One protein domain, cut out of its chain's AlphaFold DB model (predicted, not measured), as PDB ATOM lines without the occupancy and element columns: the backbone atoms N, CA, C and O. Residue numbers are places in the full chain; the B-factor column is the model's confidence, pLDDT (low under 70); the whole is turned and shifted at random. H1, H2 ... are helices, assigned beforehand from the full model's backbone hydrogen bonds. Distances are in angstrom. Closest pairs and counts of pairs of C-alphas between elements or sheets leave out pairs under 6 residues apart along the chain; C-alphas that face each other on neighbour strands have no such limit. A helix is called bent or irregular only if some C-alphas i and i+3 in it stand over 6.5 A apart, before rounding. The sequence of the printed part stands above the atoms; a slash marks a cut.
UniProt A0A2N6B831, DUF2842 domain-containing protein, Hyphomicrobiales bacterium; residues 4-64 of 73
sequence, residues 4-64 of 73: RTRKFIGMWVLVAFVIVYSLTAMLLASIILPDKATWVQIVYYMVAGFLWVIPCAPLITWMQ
ATOM      1  N   ARG A   4     -17.911 -43.814 101.016       60.47
ATOM      2  CA  ARG A   4     -18.860 -42.909 100.348       60.47
ATOM      3  C   ARG A   4     -18.421 -42.444  98.955       60.47
ATOM      4  O   ARG A   4     -19.267 -42.357  98.071       60.47
ATOM      5  N   THR A   5     -17.134 -42.181  98.735       60.09
ATOM      6  CA  THR A   5     -16.649 -41.652  97.447       60.09
ATOM      7  C   THR A   5     -16.655 -42.732  96.363       60.09
ATOM      8  O   THR A   5     -17.028 -42.458  95.227       60.09
ATOM      9  N   ARG A   6     -16.345 -43.990  96.722       65.25
ATOM     10  CA  ARG A   6     -16.432 -45.139  95.798       65.25
ATOM     11  C   ARG A   6     -17.868 -45.406  95.339       65.25
ATOM     12  O   ARG A   6     -18.072 -45.659  94.157       65.25
ATOM     13  N   LYS A   7     -18.860 -45.288  96.231       60.53
ATOM     14  CA  LYS A   7     -20.282 -45.438  95.866       60.53
ATOM     15  C   LYS A   7     -20.765 -44.327  94.925       60.53
ATOM     16  O   LYS A   7     -21.472 -44.624  93.969       60.53
ATOM     17  N   PHE A   8     -20.342 -43.080  95.150       71.69
ATOM     18  CA  PHE A   8     -20.688 -41.953  94.274       71.69
ATOM     19  C   PHE A   8     -20.093 -42.095  92.871       71.69
ATOM     20  O   PHE A   8     -20.803 -41.934  91.883       71.69
ATOM     21  N   ILE A   9     -18.806 -42.437  92.780       78.06
ATOM     22  CA  ILE A   9     -18.130 -42.631  91.491       78.06
ATOM     23  C   ILE A   9     -18.717 -43.843  90.767       78.06
ATOM     24  O   ILE A   9     -19.022 -43.750  89.586       78.06
ATOM     25  N   GLY A  10     -18.942 -44.952  91.476       74.19
ATOM     26  CA  GLY A  10     -19.549 -46.148  90.899       74.19
ATOM     27  C   GLY A  10     -20.907 -45.877  90.251       74.19
ATOM     28  O   GLY A  10     -21.150 -46.330  89.138       74.19
ATOM     29  N   MET A  11     -21.758 -45.073  90.900       80.44
ATOM     30  CA  MET A  11     -23.055 -44.680  90.344       80.44
ATOM     31  C   MET A  11     -22.905 -43.899  89.033       80.44
ATOM     32  O   MET A  11     -23.545 -44.239  88.042       80.44
ATOM     33  N   TRP A  12     -22.026 -42.894  89.001       84.00
ATOM     34  CA  TRP A  12     -21.772 -42.117  87.785       84.00
ATOM     35  C   TRP A  12     -21.164 -42.954  86.660       84.00
ATOM     36  O   TRP A  12     -21.555 -42.789  85.508       84.00
ATOM     37  N   VAL A  13     -20.256 -43.879  86.979       83.75
ATOM     38  CA  VAL A  13     -19.663 -44.777  85.981       83.75
ATOM     39  C   VAL A  13     -20.715 -45.728  85.416       83.75
ATOM     40  O   VAL A  13     -20.749 -45.903  84.204       83.75
ATOM     41  N   LEU A  14     -21.611 -46.285  86.241       82.75
ATOM     42  CA  LEU A  14     -22.735 -47.104  85.764       82.75
ATOM     43  C   LEU A  14     -23.619 -46.328  84.783       82.75
ATOM     44  O   LEU A  14     -23.928 -46.830  83.706       82.75
ATOM     45  N   VAL A  15     -23.987 -45.094  85.132       85.38
ATOM     46  CA  VAL A  15     -24.824 -44.242  84.276       85.38
ATOM     47  C   VAL A  15     -24.111 -43.914  82.964       85.38
ATOM     48  O   VAL A  15     -24.679 -44.123  81.893       85.38
ATOM     49  N   ALA A  16     -22.859 -43.457  83.024       87.50
ATOM     50  CA  ALA A  16     -22.066 -43.160  81.833       87.50
ATOM     51  C   ALA A  16     -21.905 -44.399  80.940       87.50
ATOM     52  O   ALA A  16     -22.055 -44.311  79.723       87.50
ATOM     53  N   PHE A  17     -21.670 -45.563  81.549       85.38
ATOM     54  CA  PHE A  17     -21.553 -46.832  80.846       85.38
ATOM     55  C   PHE A  17     -22.843 -47.183  80.094       85.38
ATOM     56  O   PHE A  17     -22.798 -47.488  78.904       85.38
ATOM     57  N   VAL A  18     -24.001 -47.075  80.754       85.19
ATOM     58  CA  VAL A  18     -25.314 -47.336  80.142       85.19
ATOM     59  C   VAL A  18     -25.601 -46.376  78.987       85.19
ATOM     60  O   VAL A  18     -26.116 -46.811  77.957       85.19
ATOM     61  N   ILE A  19     -25.245 -45.094  79.118       88.44
ATOM     62  CA  ILE A  19     -25.432 -44.099  78.052       88.44
ATOM     63  C   ILE A  19     -24.600 -44.469  76.820       88.44
ATOM     64  O   ILE A  19     -25.149 -44.592  75.725       88.44
ATOM     65  N   VAL A  20     -23.294 -44.697  76.998       87.00
ATOM     66  CA  VAL A  20     -22.386 -45.071  75.900       87.00
ATOM     67  C   VAL A  20     -22.840 -46.376  75.248       87.00
ATOM     68  O   VAL A  20     -22.874 -46.482  74.021       87.00
ATOM     69  N   TYR A  21     -23.253 -47.353  76.054       83.69
ATOM     70  CA  TYR A  21     -23.739 -48.632  75.559       83.69
ATOM     71  C   TYR A  21     -25.022 -48.495  74.735       83.69
ATOM     72  O   TYR A  21     -25.101 -49.032  73.634       83.69
ATOM     73  N   SER A  22     -26.004 -47.741  75.232       83.69
ATOM     74  CA  SER A  22     -27.287 -47.539  74.548       83.69
ATOM     75  C   SER A  22     -27.097 -46.813  73.218       83.69
ATOM     76  O   SER A  22     -27.679 -47.211  72.211       83.69
ATOM     77  N   LEU A  23     -26.219 -45.805  73.193       86.62
ATOM     78  CA  LEU A  23     -25.828 -45.112  71.966       86.62
ATOM     79  C   LEU A  23     -25.157 -46.068  70.979       86.62
ATOM     80  O   LEU A  23     -25.525 -46.082  69.810       86.62
ATOM     81  N   THR A  24     -24.228 -46.906  71.443       83.81
ATOM     82  CA  THR A  24     -23.537 -47.889  70.593       83.81
ATOM     83  C   THR A  24     -24.511 -48.930  70.044       83.81
ATOM     84  O   THR A  24     -24.476 -49.230  68.854       83.81
ATOM     85  N   ALA A  25     -25.423 -49.439  70.879       81.50
ATOM     86  CA  ALA A  25     -26.454 -50.391  70.481       81.50
ATOM     87  C   ALA A  25     -27.397 -49.797  69.426       81.50
ATOM     88  O   ALA A  25     -27.730 -50.486  68.462       81.50
ATOM     89  N   MET A  26     -27.776 -48.523  69.578       82.06
ATOM     90  CA  MET A  26     -28.582 -47.785  68.605       82.06
ATOM     91  C   MET A  26     -27.816 -47.530  67.302       82.06
ATOM     92  O   MET A  26     -28.379 -47.709  66.224       82.06
ATOM     93  N   LEU A  27     -26.530 -47.172  67.382       81.94
ATOM     94  CA  LEU A  27     -25.678 -46.955  66.209       81.94
ATOM     95  C   LEU A  27     -25.517 -48.246  65.405       81.94
ATOM     96  O   LEU A  27     -25.777 -48.281  64.206       81.94
ATOM     97  N   LEU A  28     -25.142 -49.330  66.074       76.81
ATOM     98  CA  LEU A  28     -25.009 -50.647  65.464       76.81
ATOM     99  C   LEU A  28     -26.345 -51.137  64.895       76.81
ATOM    100  O   LEU A  28     -26.358 -51.673  63.790       76.81
ATOM    101  N   ALA A  29     -27.470 -50.886  65.576       74.38
ATOM    102  CA  ALA A  29     -28.788 -51.145  65.005       74.38
ATOM    103  C   ALA A  29     -28.985 -50.343  63.707       74.38
ATOM    104  O   ALA A  29     -29.332 -50.924  62.689       74.38
ATOM    105  N   SER A  30     -28.675 -49.044  63.687       70.44
ATOM    106  CA  SER A  30     -28.800 -48.216  62.478       70.44
ATOM    107  C   SER A  30     -27.871 -48.621  61.322       70.44
ATOM    108  O   SER A  30     -28.210 -48.369  60.172       70.44
ATOM    109  N   ILE A  31     -26.736 -49.272  61.604       71.25
ATOM    110  CA  ILE A  31     -25.781 -49.764  60.592       71.25
ATOM    111  C   ILE A  31     -26.184 -51.147  60.060       71.25
ATOM    112  O   ILE A  31     -25.958 -51.449  58.890       71.25
ATOM    113  N   ILE A  32     -26.762 -52.004  60.908       65.62
ATOM    114  CA  ILE A  32     -27.074 -53.406  60.581       65.62
ATOM    115  C   ILE A  32     -28.492 -53.564  60.014       65.62
ATOM    116  O   ILE A  32     -28.722 -54.453  59.193       65.62
ATOM    117  N   LEU A  33     -29.441 -52.713  60.419       63.19
ATOM    118  CA  LEU A  33     -30.839 -52.771  59.977       63.19
ATOM    119  C   LEU A  33     -31.146 -52.281  58.551       63.19
ATOM    120  O   LEU A  33     -32.168 -52.746  58.050       63.19
ATOM    121  N   PRO A  34     -30.375 -51.408  57.864       59.62
ATOM    122  CA  PRO A  34     -30.862 -50.786  56.633       59.62
ATOM    123  C   PRO A  34     -31.015 -51.752  55.445       59.62
ATOM    124  O   PRO A  34     -31.441 -51.316  54.387       59.62
ATOM    125  N   ASP A  35     -30.737 -53.051  55.607       57.81
ATOM    126  CA  ASP A  35     -30.880 -54.034  54.525       57.81
ATOM    127  C   ASP A  35     -31.110 -55.486  55.007       57.81
ATOM    128  O   ASP A  35     -30.822 -56.450  54.293       57.81
ATOM    129  N   LYS A  36     -31.550 -55.699  56.261       59.97
ATOM    130  CA  LYS A  36     -31.638 -57.054  56.847       59.97
ATOM    131  C   LYS A  36     -33.018 -57.414  57.386       59.97
ATOM    132  O   LYS A  36     -33.715 -56.605  57.982       59.97
ATOM    133  N   ALA A  37     -33.379 -58.684  57.185       66.31
ATOM    134  CA  ALA A  37     -34.635 -59.276  57.630       66.31
ATOM    135  C   ALA A  37     -34.843 -59.127  59.147       66.31
ATOM    136  O   ALA A  37     -33.895 -59.264  59.924       66.31
ATOM    137  N   THR A  38     -36.100 -58.960  59.569       69.75
ATOM    138  CA  THR A  38     -36.546 -58.805  60.969       69.75
ATOM    139  C   THR A  38     -35.939 -59.837  61.931       69.75
ATOM    140  O   THR A  38     -35.690 -59.538  63.096       69.75
ATOM    141  N   TRP A  39     -35.629 -61.043  61.448       72.38
ATOM    142  CA  TRP A  39     -34.964 -62.083  62.238       72.38
ATOM    143  C   TRP A  39     -33.573 -61.669  62.745       72.38
ATOM    144  O   TRP A  39     -33.223 -61.929  63.895       72.38
ATOM    145  N   VAL A  40     -32.789 -60.973  61.919       75.88
ATOM    146  CA  VAL A  40     -31.454 -60.482  62.298       75.88
ATOM    147  C   VAL A  40     -31.564 -59.389  63.354       75.88
ATOM    148  O   VAL A  40     -30.759 -59.353  64.277       75.88
ATOM    149  N   GLN A  41     -32.590 -58.545  63.263       74.62
ATOM    150  CA  GLN A  41     -32.866 -57.505  64.246       74.62
ATOM    151  C   GLN A  41     -33.176 -58.109  65.628       74.62
ATOM    152  O   GLN A  41     -32.629 -57.649  66.628       74.62
ATOM    153  N   ILE A  42     -33.960 -59.193  65.691       79.38
ATOM    154  CA  ILE A  42     -34.253 -59.909  66.948       79.38
ATOM    155  C   ILE A  42     -32.978 -60.510  67.548       79.38
ATOM    156  O   ILE A  42     -32.684 -60.278  68.721       79.38
ATOM    157  N   VAL A  43     -32.193 -61.245  66.751       83.25
ATOM    158  CA  VAL A  43     -30.935 -61.852  67.219       83.25
ATOM    159  C   VAL A  43     -29.950 -60.774  67.670       83.25
ATOM    160  O   VAL A  43     -29.314 -60.923  68.709       83.25
ATOM    161  N   TYR A  44     -29.863 -59.664  66.939       79.62
ATOM    162  CA  TYR A  44     -29.006 -58.538  67.285       79.62
ATOM    163  C   TYR A  44     -29.389 -57.921  68.633       79.62
ATOM    164  O   TYR A  44     -28.521 -57.764  69.486       79.62
ATOM    165  N   TYR A  45     -30.672 -57.629  68.873       78.12
ATOM    166  CA  TYR A  45     -31.113 -57.114  70.174       78.12
ATOM    167  C   TYR A  45     -30.904 -58.121  71.303       78.12
ATOM    168  O   TYR A  45     -30.549 -57.717  72.406       78.12
ATOM    169  N   MET A  46     -31.069 -59.418  71.037       84.31
ATOM    170  CA  MET A  46     -30.799 -60.465  72.019       84.31
ATOM    171  C   MET A  46     -29.313 -60.473  72.392       84.31
ATOM    172  O   MET A  46     -28.974 -60.364  73.566       84.31
ATOM    173  N   VAL A  47     -28.414 -60.493  71.403       84.75
ATOM    174  CA  VAL A  47     -26.962 -60.463  71.631       84.75
ATOM    175  C   VAL A  47     -26.532 -59.149  72.270       84.75
ATOM    176  O   VAL A  47     -25.794 -59.192  73.243       84.75
ATOM    177  N   ALA A  48     -27.022 -57.995  71.819       83.06
ATOM    178  CA  ALA A  48     -26.764 -56.709  72.466       83.06
ATOM    179  C   ALA A  48     -27.297 -56.690  73.914       83.06
ATOM    180  O   ALA A  48     -26.655 -56.159  74.815       83.06
ATOM    181  N   GLY A  49     -28.426 -57.332  74.192       79.62
ATOM    182  CA  GLY A  49     -28.931 -57.520  75.550       79.62
ATOM    183  C   GLY A  49     -28.114 -58.501  76.397       79.62
ATOM    184  O   GLY A  49     -28.226 -58.472  77.613       79.62
ATOM    185  N   PHE A  50     -27.275 -59.356  75.812       84.62
ATOM    186  CA  PHE A  50     -26.366 -60.240  76.558       84.62
ATOM    187  C   PHE A  50     -24.951 -59.665  76.670       84.62
ATOM    188  O   PHE A  50     -24.314 -59.778  77.716       84.62
ATOM    189  N   LEU A  51     -24.473 -58.986  75.628       84.75
ATOM    190  CA  LEU A  51     -23.130 -58.420  75.550       84.75
ATOM    191  C   LEU A  51     -22.903 -57.360  76.635       84.75
ATOM    192  O   LEU A  51     -21.791 -57.246  77.143       84.75
ATOM    193  N   TRP A  52     -23.954 -56.641  77.052       82.31
ATOM    194  CA  TRP A  52     -23.881 -55.652  78.135       82.31
ATOM    195  C   TRP A  52     -23.581 -56.263  79.514       82.31
ATOM    196  O   TRP A  52     -23.092 -55.558  80.394       82.31
ATOM    197  N   VAL A  53     -23.814 -57.567  79.720       78.50
ATOM    198  CA  VAL A  53     -23.598 -58.233  81.016       78.50
ATOM    199  C   VAL A  53     -22.102 -58.363  81.310       78.50
ATOM    200  O   VAL A  53     -21.684 -58.180  82.453       78.50
ATOM    201  N   ILE A  54     -21.292 -58.609  80.272       84.19
ATOM    202  CA  ILE A  54     -19.833 -58.770  80.365       84.19
ATOM    203  C   ILE A  54     -19.163 -57.555  81.026       84.19
ATOM    204  O   ILE A  54     -18.404 -57.756  81.971       84.19
ATOM    205  N   PRO A  55     -19.419 -56.308  80.596       76.19
ATOM    206  CA  PRO A  55     -18.853 -55.131  81.245       76.19
ATOM    207  C   PRO A  55     -19.589 -54.719  82.530       76.19
ATOM    208  O   PRO A  55     -18.975 -54.121  83.415       76.19
ATOM    209  N   CYS A  56     -20.873 -55.055  82.684       80.38
ATOM    210  CA  CYS A  56     -21.644 -54.680  83.872       80.38
ATOM    211  C   CYS A  56     -21.219 -55.480  85.123       80.38
ATOM    212  O   CYS A  56     -21.086 -54.919  86.211       80.38
ATOM    213  N   ALA A  57     -20.915 -56.773  84.974       79.88
ATOM    214  CA  ALA A  57     -20.481 -57.646  86.070       79.88
ATOM    215  C   ALA A  57     -19.198 -57.183  86.816       79.88
ATOM    216  O   ALA A  57     -19.231 -57.078  88.049       79.88
ATOM    217  N   PRO A  58     -18.071 -56.861  86.146       79.25
ATOM    218  CA  PRO A  58     -16.872 -56.339  86.808       79.25
ATOM    219  C   PRO A  58     -17.105 -54.954  87.425       79.25
ATOM    220  O   PRO A  58     -16.552 -54.645  88.481       79.25
ATOM    221  N   LEU A  59     -17.964 -54.131  86.817       75.62
ATOM    222  CA  LEU A  59     -18.287 -52.806  87.338       75.62
ATOM    223  C   LEU A  59     -19.073 -52.888  88.659       75.62
ATOM    224  O   LEU A  59     -18.711 -52.242  89.645       75.62
ATOM    225  N   ILE A  60     -20.107 -53.734  88.707       75.06
ATOM    226  CA  ILE A  60     -20.928 -53.954  89.906       75.06
ATOM    227  C   ILE A  60     -20.104 -54.611  91.014       75.06
ATOM    228  O   ILE A  60     -20.159 -54.166  92.159       75.06
ATOM    229  N   THR A  61     -19.300 -55.628  90.697       71.81
ATOM    230  CA  THR A  61     -18.433 -56.281  91.694       71.81
ATOM    231  C   THR A  61     -17.385 -55.321  92.253       71.81
ATOM    232  O   THR A  61     -17.115 -55.354  93.452       71.81
ATOM    233  N   TRP A  62     -16.856 -54.392  91.452       73.25
ATOM    234  CA  TRP A  62     -15.971 -53.331  91.942       73.25
ATOM    235  C   TRP A  62     -16.684 -52.339  92.878       73.25
ATOM    236  O   TRP A  62     -16.098 -51.901  93.877       73.25
ATOM    237  N   MET A  63     -17.954 -52.020  92.609       68.62
ATOM    238  CA  MET A  63     -18.785 -51.195  93.496       68.62
ATOM    239  C   MET A  63     -19.155 -51.904  94.799       68.62
ATOM    240  O   MET A  63     -19.145 -51.278  95.859       68.62
ATOM    241  N   GLN A  64     -19.490 -53.192  94.723       65.94
ATOM    242  CA  GLN A  64     -19.919 -53.998  95.864       65.94
ATOM    243  C   GLN A  64     -18.751 -54.506  96.711       65.94
ATOM    244  O   GLN A  64     -18.982 -54.884  97.856       65.94
TER     245      GLN A  64
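What this domain is: This is residues 4 to 64 of the 73 residues of the protein "DUF2842 domain-containing protein" of Hyphomicrobiales bacterium (UniProt A0A2N6B831). A long helical hairpin makes a thin rod: H1 runs its length, and H2 and then H3, nearly end to end, run back beside it. The printed part has 61 residues with three named helices, H1, H2 and H3 in chain order, and no named strand; its class is all helix. It is loose, with a radius of gyration of the C-alphas of 14.6 A, and spans 48 by 16 by 9 A.

Where its parts are: H1, residues 4 to 35, begins at C-alpha 4 (-18.860, -42.909, 100.348) and is 48.7 A long; it is irregular, with C-alphas 32 and 35 7.2 A apart. H2, residues 38 to 51, is 19.8 A long. H3, residues 53 to 64, is 15.9 A long and ends at C-alpha 64 (-19.919, -53.998, 95.864).

How they stand to each other: H1, with residues 25 to 33 alone, touches H2 in a hairpin, opposite ways at a shallow tilt of 19 degrees; the closest C-alphas, of Ala 25 and Ala 48, are 6.6 A apart. With residues 6 to 14 alone it touches H3, opposite ways at a shallow tilt of 7 degrees, closest at the C-alphas of Gly 10 and Met 63, 5.7 A. H2 and H3 meet only through their link. Every O i to N i+4 pair is within hydrogen-bond range in H2, 26 of 28 in H1 and 6 of 8 in H3.

The domain as a whole: The printed part has no cut, and both links are tight. Residues 34 to 39 stand free. The pLDDT is under 70 at residues 4 to 7, 32 to 38 and 63 to 64.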